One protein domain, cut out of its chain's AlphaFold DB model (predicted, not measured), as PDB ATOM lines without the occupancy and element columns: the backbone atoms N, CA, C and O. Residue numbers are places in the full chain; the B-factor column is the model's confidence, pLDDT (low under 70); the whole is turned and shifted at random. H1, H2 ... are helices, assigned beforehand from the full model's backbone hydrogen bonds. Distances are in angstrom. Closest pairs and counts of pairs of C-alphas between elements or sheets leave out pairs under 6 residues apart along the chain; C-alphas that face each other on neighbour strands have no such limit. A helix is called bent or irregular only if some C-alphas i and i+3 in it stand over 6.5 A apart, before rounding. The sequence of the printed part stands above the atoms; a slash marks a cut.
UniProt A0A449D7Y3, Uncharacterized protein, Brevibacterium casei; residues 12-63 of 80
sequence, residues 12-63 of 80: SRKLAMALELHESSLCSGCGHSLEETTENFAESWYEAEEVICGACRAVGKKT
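This is residues 12 to 63 of the 80 residues of an uncharacterized protein of Brevibacterium casei (UniProt A0A449D7Y3). Three helices that touch no one another are strung along an elongated model: H1 sticks out as an arm at one end with its residues 12 to 21, H3 lies toward the other end, and the short H2 lies between them among loops. From this body a wide loop swings out to one side, its residues 40 to 49 sticking out free, on the long link from H2 to H3. The printed part has 52 residues with three named helices, in the order H1, H2, H3, and no named strand; its class is all helix. It is loose, with a radius of gyration of the C-alphas of 12.9 A, and spans 41 by 25 by 19 A.

Start at residues 12 to 24, which are H1; its residues 12 to 21 stand free. Go on along a short link of 9 residues to H2, residues 34 to 37, and you find it apart from H1. From H2 a long link of 16 residues leads to H3, residues 54 to 62. Look there at the C-alphas of Thr 37 and Gly 54, the closest of H2 and H3, 6.4 A apart; the two helices are close but not clearly touching, with 2 pairs of C-alphas within 8 A. H1 and H3 are apart. In the backbones of H1 and H3, every pair of O i and N i+4 is within hydrogen-bond range. H2, with 4 residues, is too short for such a pair; its 1 pair of O i and N i+3 is within range.

Find C-alpha 12 at (16.815, -16.243, -29.452); from there H1, the longest helix, runs 18.2 A to C-alpha 24 at (25.406, -4.139, -40.053). H2 begins at Leu 34 and ends at Thr 37, 4.9 A from first to last C-alpha. H3 begins at Gly 54 and runs 12.4 A to C-alpha 62 at (34.505, 18.706, -43.520). No helix here is bent or irregular.

Look at Ser 12 and Lys 62 for the two C-alphas farthest apart, 41.6 A. Without the stretches that stand free, the body has 32 residues and spans 28 by 16 by 13 A, with a radius of gyration of 8.9 A. Residues 38 to 53 have no named element, and their C-alphas lie 4 to 17 A from the mean of all C-alphas. The printed part has no cut. In the B-factor column the mean pLDDT of the printed part is 78.0; look for values under 70 at residues 40 to 50 and at residues 60 to 63, where the model's confidence is low.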
ATOM      1  N   SER A  12      16.015 -17.369 -29.954       90.38
ATOM      2  CA  SER A  12      16.815 -16.243 -29.452       90.38
ATOM      3  C   SER A  12      18.110 -16.077 -30.249       90.38
ATOM      4  O   SER A  12      18.467 -14.960 -30.601       90.38
ATOM      5  N   ARG A  13      18.776 -17.184 -30.606       91.06
ATOM      6  CA  ARG A  13      19.971 -17.148 -31.467       91.06
ATOM      7  C   ARG A  13      19.658 -16.589 -32.852       91.06
ATOM      8  O   ARG A  13      20.361 -15.706 -33.320       91.06
ATOM      9  N   LYS A  14      18.578 -17.057 -33.488       94.06
ATOM     10  CA  LYS A  14      18.157 -16.551 -34.805       94.06
ATOM     11  C   LYS A  14      17.833 -15.059 -34.772       94.06
ATOM     12  O   LYS A  14      18.195 -14.351 -35.701       94.06
ATOM     13  N   LEU A  15      17.168 -14.595 -33.714       95.44
ATOM     14  CA  LEU A  15      16.849 -13.177 -33.547       95.44
ATOM     15  C   LEU A  15      18.106 -12.327 -33.346       95.44
ATOM     16  O   LEU A  15      18.195 -11.275 -33.964       95.44
ATOM     17  N   ALA A  16      19.087 -12.791 -32.564       94.06
ATOM     18  CA  ALA A  16      20.371 -12.092 -32.445       94.06
ATOM     19  C   ALA A  16      21.097 -11.990 -33.786       94.06
ATOM     20  O   ALA A  16      21.487 -10.901 -34.173       94.06
ATOM     21  N   MET A  17      21.209 -13.091 -34.531       94.75
ATOM     22  CA  MET A  17      21.871 -13.064 -35.840       94.75
ATOM     23  C   MET A  17      21.148 -12.143 -36.833       94.75
ATOM     24  O   MET A  17      21.787 -11.450 -37.618       94.75
ATOM     25  N   ALA A  18      19.813 -12.124 -36.808       94.69
ATOM     26  CA  ALA A  18      19.029 -11.213 -37.639       94.69
ATOM     27  C   ALA A  18      19.230  -9.745 -37.232       94.69
ATOM     28  O   ALA A  18      19.286  -8.883 -38.105       94.69
ATOM     29  N   LEU A  19      19.352  -9.470 -35.930       94.38
ATOM     30  CA  LEU A  19      19.645  -8.137 -35.416       94.38
ATOM     31  C   LEU A  19      21.047  -7.683 -35.825       94.38
ATOM     32  O   LEU A  19      21.172  -6.597 -36.368       94.38
ATOM     33  N   GLU A  20      22.067  -8.523 -35.651       93.12
ATOM     34  CA  GLU A  20      23.439  -8.223 -36.077       93.12
ATOM     35  C   GLU A  20      23.496  -7.903 -37.575       93.12
ATOM     36  O   GLU A  20      24.090  -6.906 -37.982       93.12
ATOM     37  N   LEU A  21      22.819  -8.708 -38.402       90.75
ATOM     38  CA  LEU A  21      22.739  -8.459 -39.838       90.75
ATOM     39  C   LEU A  21      22.026  -7.134 -40.143       90.75
ATOM     40  O   LEU A  21      22.490  -6.375 -40.992       90.75
ATOM     41  N   HIS A  22      20.919  -6.848 -39.453       91.75
ATOM     42  CA  HIS A  22      20.193  -5.594 -39.613       91.75
ATOM     43  C   HIS A  22      21.041  -4.388 -39.208       91.75
ATOM     44  O   HIS A  22      21.138  -3.438 -39.969       91.75
ATOM     45  N   GLU A  23      21.698  -4.426 -38.052       90.81
ATOM     46  CA  GLU A  23      22.556  -3.334 -37.592       90.81
ATOM     47  C   GLU A  23      23.746  -3.128 -38.534       90.81
ATOM     48  O   GLU A  23      24.089  -1.990 -38.846       90.81
ATOM     49  N   SER A  24      24.316  -4.213 -39.073       87.62
ATOM     50  CA  SER A  24      25.406  -4.139 -40.053       87.62
ATOM     51  C   SER A  24      24.993  -3.546 -41.405       87.62
ATOM     52  O   SER A  24      25.852  -3.087 -42.156       87.62
ATOM     53  N   SER A  25      23.693  -3.537 -41.728       87.75
ATOM     54  CA  SER A  25      23.186  -2.925 -42.962       87.75
ATOM     55  C   SER A  25      22.864  -1.436 -42.813       87.75
ATOM     56  O   SER A  25      22.516  -0.783 -43.802       87.75
ATOM     57  N   LEU A  26      23.003  -0.872 -41.610       90.62
ATOM     58  CA  LEU A  26      22.757   0.539 -41.333       90.62
ATOM     59  C   LEU A  26      24.061   1.333 -41.240       90.62
ATOM     60  O   LEU A  26      25.104   0.853 -40.809       90.62
ATOM     61  N   CYS A  27      23.989   2.606 -41.615       89.31
ATOM     62  CA  CYS A  27      25.079   3.551 -41.430       89.31
ATOM     63  C   CYS A  27      25.322   3.783 -39.935       89.31
ATOM     64  O   CYS A  27      24.427   4.282 -39.248       89.31
ATOM     65  N   SER A  28      26.543   3.545 -39.448       86.50
ATOM     66  CA  SER A  28      26.881   3.747 -38.030       86.50
ATOM     67  C   SER A  28      26.785   5.208 -37.563       86.50
ATOM     68  O   SER A  28      26.658   5.476 -36.371       86.50
ATOM     69  N   GLY A  29      26.783   6.170 -38.495       87.50
ATOM     70  CA  GLY A  29      26.643   7.595 -38.184       87.50
ATOM     71  C   GLY A  29      25.199   8.091 -38.053       87.50
ATOM     72  O   GLY A  29      24.920   8.934 -37.204       87.50
ATOM     73  N   CYS A  30      24.276   7.617 -38.898       89.56
ATOM     74  CA  CYS A  30      22.912   8.166 -38.972       89.56
ATOM     75  C   CYS A  30      21.782   7.129 -38.971       89.56
ATOM     76  O   CYS A  30      20.618   7.519 -38.970       89.56
ATOM     77  N   GLY A  31      22.094   5.832 -38.990       89.75
ATOM     78  CA  GLY A  31      21.106   4.753 -38.949       89.75
ATOM     79  C   GLY A  31      20.308   4.543 -40.239       89.75
ATOM     80  O   GLY A  31      19.389   3.732 -40.249       89.75
ATOM     81  N   HIS A  32      20.619   5.249 -41.330       92.06
ATOM     82  CA  HIS A  32      19.995   4.987 -42.629       92.06
ATOM     83  C   HIS A  32      20.554   3.724 -43.285       92.06
ATOM     84  O   HIS A  32      21.727   3.402 -43.097       92.06
ATOM     85  N   SER A  33      19.730   3.058 -44.101       89.25
ATOM     86  CA  SER A  33      20.135   1.891 -44.889       89.25
ATOM     87  C   SER A  33      21.350   2.213 -45.759       89.25
ATOM     88  O   SER A  33      21.335   3.168 -46.545       89.25
ATOM     89  N   LEU A  34      22.418   1.423 -45.633       85.69
ATOM     90  CA  LEU A  34      23.599   1.556 -46.484       85.69
ATOM     91  C   LEU A  34      23.278   1.194 -47.934       85.69
ATOM     92  O   LEU A  34      23.818   1.829 -48.833       85.69
ATOM     93  N   GLU A  35      22.347   0.272 -48.176       84.88
ATOM     94  CA  GLU A  35      21.930  -0.119 -49.529       84.88
ATOM     95  C   GLU A  35      21.343   1.061 -50.324       84.88
ATOM     96  O   GLU A  35      21.562   1.181 -51.525       84.88
ATOM     97  N   GLU A  36      20.649   1.980 -49.646       82.94
ATOM     98  CA  GLU A  36      20.053   3.170 -50.269       82.94
ATOM     99  C   GLU A  36      21.009   4.371 -50.314       82.94
ATOM    100  O   GLU A  36      20.801   5.314 -51.077       82.94
ATOM    101  N   THR A  37      22.032   4.384 -49.452       82.19
ATOM    102  CA  THR A  37      22.860   5.575 -49.192       82.19
ATOM    103  C   THR A  37      24.335   5.417 -49.558       82.19
ATOM    104  O   THR A  37      25.110   6.378 -49.444       82.19
ATOM    105  N   THR A  38      24.734   4.228 -50.007       75.81
ATOM    106  CA  THR A  38      26.050   3.942 -50.576       75.81
ATOM    107  C   THR A  38      25.899   3.528 -52.032       75.81
ATOM    108  O   THR A  38      24.995   2.787 -52.403       75.81
ATOM    109  N   GLU A  39      26.767   4.052 -52.890       70.19
ATOM    110  CA  GLU A  39      26.856   3.572 -54.265       70.19
ATOM    111  C   GLU A  39      27.562   2.208 -54.240       70.19
ATOM    112  O   GLU A  39      28.580   2.059 -53.562       70.19
ATOM    113  N   ASN A  40      27.023   1.222 -54.967       60.44
ATOM    114  CA  ASN A  40      27.629  -0.099 -55.163       60.44
ATOM    115  C   ASN A  40      28.969   0.049 -55.909       60.44
ATOM    116  O   ASN A  40      29.047  -0.106 -57.128       60.44
ATOM    117  N   PHE A  41      30.033   0.390 -55.188       53.34
ATOM    118  CA  PHE A  41      31.388   0.358 -55.721       53.34
ATOM    119  C   PHE A  41      31.828  -1.105 -55.763       53.34
ATOM    120  O   PHE A  41      32.117  -1.723 -54.744       53.34
ATOM    121  N   ALA A  42      31.794  -1.685 -56.959       45.59
ATOM    122  CA  ALA A  42      32.210  -3.055 -57.193       45.59
ATOM    123  C   ALA A  42      33.716  -3.250 -56.927       45.59
ATOM    124  O   ALA A  42      34.548  -2.439 -57.331       45.59
ATOM    125  N   GLU A  43      34.013  -4.376 -56.276       50.72
ATOM    126  CA  GLU A  43      35.216  -5.203 -56.430       50.72
ATOM    127  C   GLU A  43      36.580  -4.495 -56.439       50.72
ATOM    128  O   GLU A  43      37.261  -4.390 -57.456       50.72
ATOM    129  N   SER A  44      37.077  -4.149 -55.253       47.88
ATOM    130  CA  SER A  44      38.513  -4.266 -54.987       47.88
ATOM    131  C   SER A  44      38.745  -4.572 -53.511       47.88
ATOM    132  O   SER A  44      37.964  -4.173 -52.659       47.88
ATOM    133  N   TRP A  45      39.775  -5.373 -53.251       45.47
ATOM    134  CA  TRP A  45      40.314  -5.794 -51.956       45.47
ATOM    135  C   TRP A  45      40.004  -4.801 -50.823       45.47
ATOM    136  O   TRP A  45      40.556  -3.704 -50.789       45.47
ATOM    137  N   TYR A  46      39.110  -5.190 -49.913       56.84
ATOM    138  CA  TYR A  46      38.664  -4.332 -48.820       56.84
ATOM    139  C   TYR A  46      39.558  -4.511 -47.591       56.84
ATOM    140  O   TYR A  46      39.694  -5.615 -47.061       56.84
ATOM    141  N   GLU A  47      40.144  -3.412 -47.124       57.16
ATOM    142  CA  GLU A  47      40.568  -3.272 -45.732       57.16
ATOM    143  C   GLU A  47      39.293  -3.078 -44.892       57.16
ATOM    144  O   GLU A  47      38.377  -2.369 -45.314       57.16
ATOM    145  N   ALA A  48      39.170  -3.780 -43.763       60.72
ATOM    146  CA  ALA A  48      37.958  -3.737 -42.949       60.72
ATOM    147  C   ALA A  48      37.839  -2.372 -42.250       60.72
ATOM    148  O   ALA A  48      38.370  -2.179 -41.159       60.72
ATOM    149  N   GLU A  49      37.152  -1.427 -42.891       65.56
ATOM    150  CA  GLU A  49      36.801  -0.128 -42.317       65.56
ATOM    151  C   GLU A  49      35.327  -0.077 -41.899       65.56
ATOM    152  O   GLU A  49      34.470  -0.795 -42.420       65.56
ATOM    153  N   GLU A  50      35.030   0.804 -40.944       68.44
ATOM    154  CA  GLU A  50      33.661   1.119 -40.549       68.44
ATOM    155  C   GLU A  50      32.924   1.810 -41.711       68.44
ATOM    156  O   GLU A  50      33.361   2.846 -42.223       68.44
ATOM    157  N   VAL A  51      31.799   1.235 -42.147       75.31
ATOM    158  CA  VAL A  51      31.054   1.727 -43.311       75.31
ATOM    159  C   VAL A  51      30.045   2.796 -42.887       75.31
ATOM    160  O   VAL A  51      29.084   2.532 -42.167       75.31
ATOM    161  N   ILE A  52      30.228   4.015 -43.395       84.62
ATOM    162  CA  ILE A  52      29.296   5.138 -43.222       84.62
ATOM    163  C   ILE A  52      28.752   5.619 -44.568       84.62
ATOM    164  O   ILE A  52      29.429   5.561 -45.597       84.62
ATOM    165  N   CYS A  53      27.533   6.155 -44.563       85.88
ATOM    166  CA  CYS A  53      26.894   6.668 -45.770       85.88
ATOM    167  C   CYS A  53      27.644   7.869 -46.366       85.88
ATOM    168  O   CYS A  53      28.363   8.597 -45.671       85.88
ATOM    169  N   GLY A  54      27.422   8.136 -47.659       82.50
ATOM    170  CA  GLY A  54      28.082   9.236 -48.369       82.50
ATOM    171  C   GLY A  54      27.904  10.603 -47.693       82.50
ATOM    172  O   GLY A  54      28.850  11.393 -47.647       82.50
ATOM    173  N   ALA A  55      26.733  10.856 -47.098       83.62
ATOM    174  CA  ALA A  55      26.450  12.080 -46.355       83.62
ATOM    175  C   ALA A  55      27.281  12.187 -45.064       83.62
ATOM    176  O   ALA A  55      27.944  13.203 -44.852       83.62
ATOM    177  N   CYS A  56      27.314  11.134 -44.238       84.56
ATOM    178  CA  CYS A  56      28.137  11.098 -43.022       84.56
ATOM    179  C   CYS A  56      29.624  11.226 -43.360       84.56
ATOM    180  O   CYS A  56      30.344  11.998 -42.729       84.56
ATOM    181  N   ARG A  57      30.070  10.562 -44.433       83.75
ATOM    182  CA  ARG A  57      31.435  10.688 -44.950       83.75
ATOM    183  C   ARG A  57      31.761  12.122 -45.364       83.75
ATOM    184  O   ARG A  57      32.847  12.615 -45.068       83.75
ATOM    185  N   ALA A  58      30.838  12.813 -46.033       81.44
ATOM    186  CA  ALA A  58      31.023  14.205 -46.433       81.44
ATOM    187  C   ALA A  58      31.086  15.158 -45.227       81.44
ATOM    188  O   ALA A  58      31.876  16.099 -45.245       81.44
ATOM    189  N   VAL A  59      30.300  14.908 -44.173       79.44
ATOM    190  CA  VAL A  59      30.379  15.663 -42.910       79.44
ATOM    191  C   VAL A  59      31.721  15.416 -42.215       79.44
ATOM    192  O   VAL A  59      32.416  16.378 -41.899       79.44
ATOM    193  N   GLY A  60      32.139  14.153 -42.077       67.81
ATOM    194  CA  GLY A  60      33.425  13.783 -41.475       67.81
ATOM    195  C   GLY A  60      34.631  14.369 -42.217       67.81
ATOM    196  O   GLY A  60      35.574  14.855 -41.593       67.81
ATOM    197  N   LYS A  61      34.574  14.428 -43.557       57.00
ATOM    198  CA  LYS A  61      35.596  15.097 -44.380       57.00
ATOM    199  C   LYS A  61      35.638  16.613 -44.178       57.00
ATOM    200  O   LYS A  61      36.715  17.188 -44.280       57.00
ATOM    201  N   LYS A  62      34.513  17.270 -43.864       47.56
ATOM    202  CA  LYS A  62      34.505  18.706 -43.520       47.56
ATOM    203  C   LYS A  62      35.159  18.988 -42.164       47.56
ATOM    204  O   LYS A  62      35.641  20.094 -41.959       47.56
ATOM    205  N   THR A  63      35.198  18.002 -41.268       45.59
ATOM    206  CA  THR A  63      35.887  18.071 -39.965       45.59
ATOM    207  C   THR A  63      37.309  17.494 -39.976       45.59
ATOM    208  O   THR A  63      37.955  17.451 -38.931       45.59
TER     209      THR A  63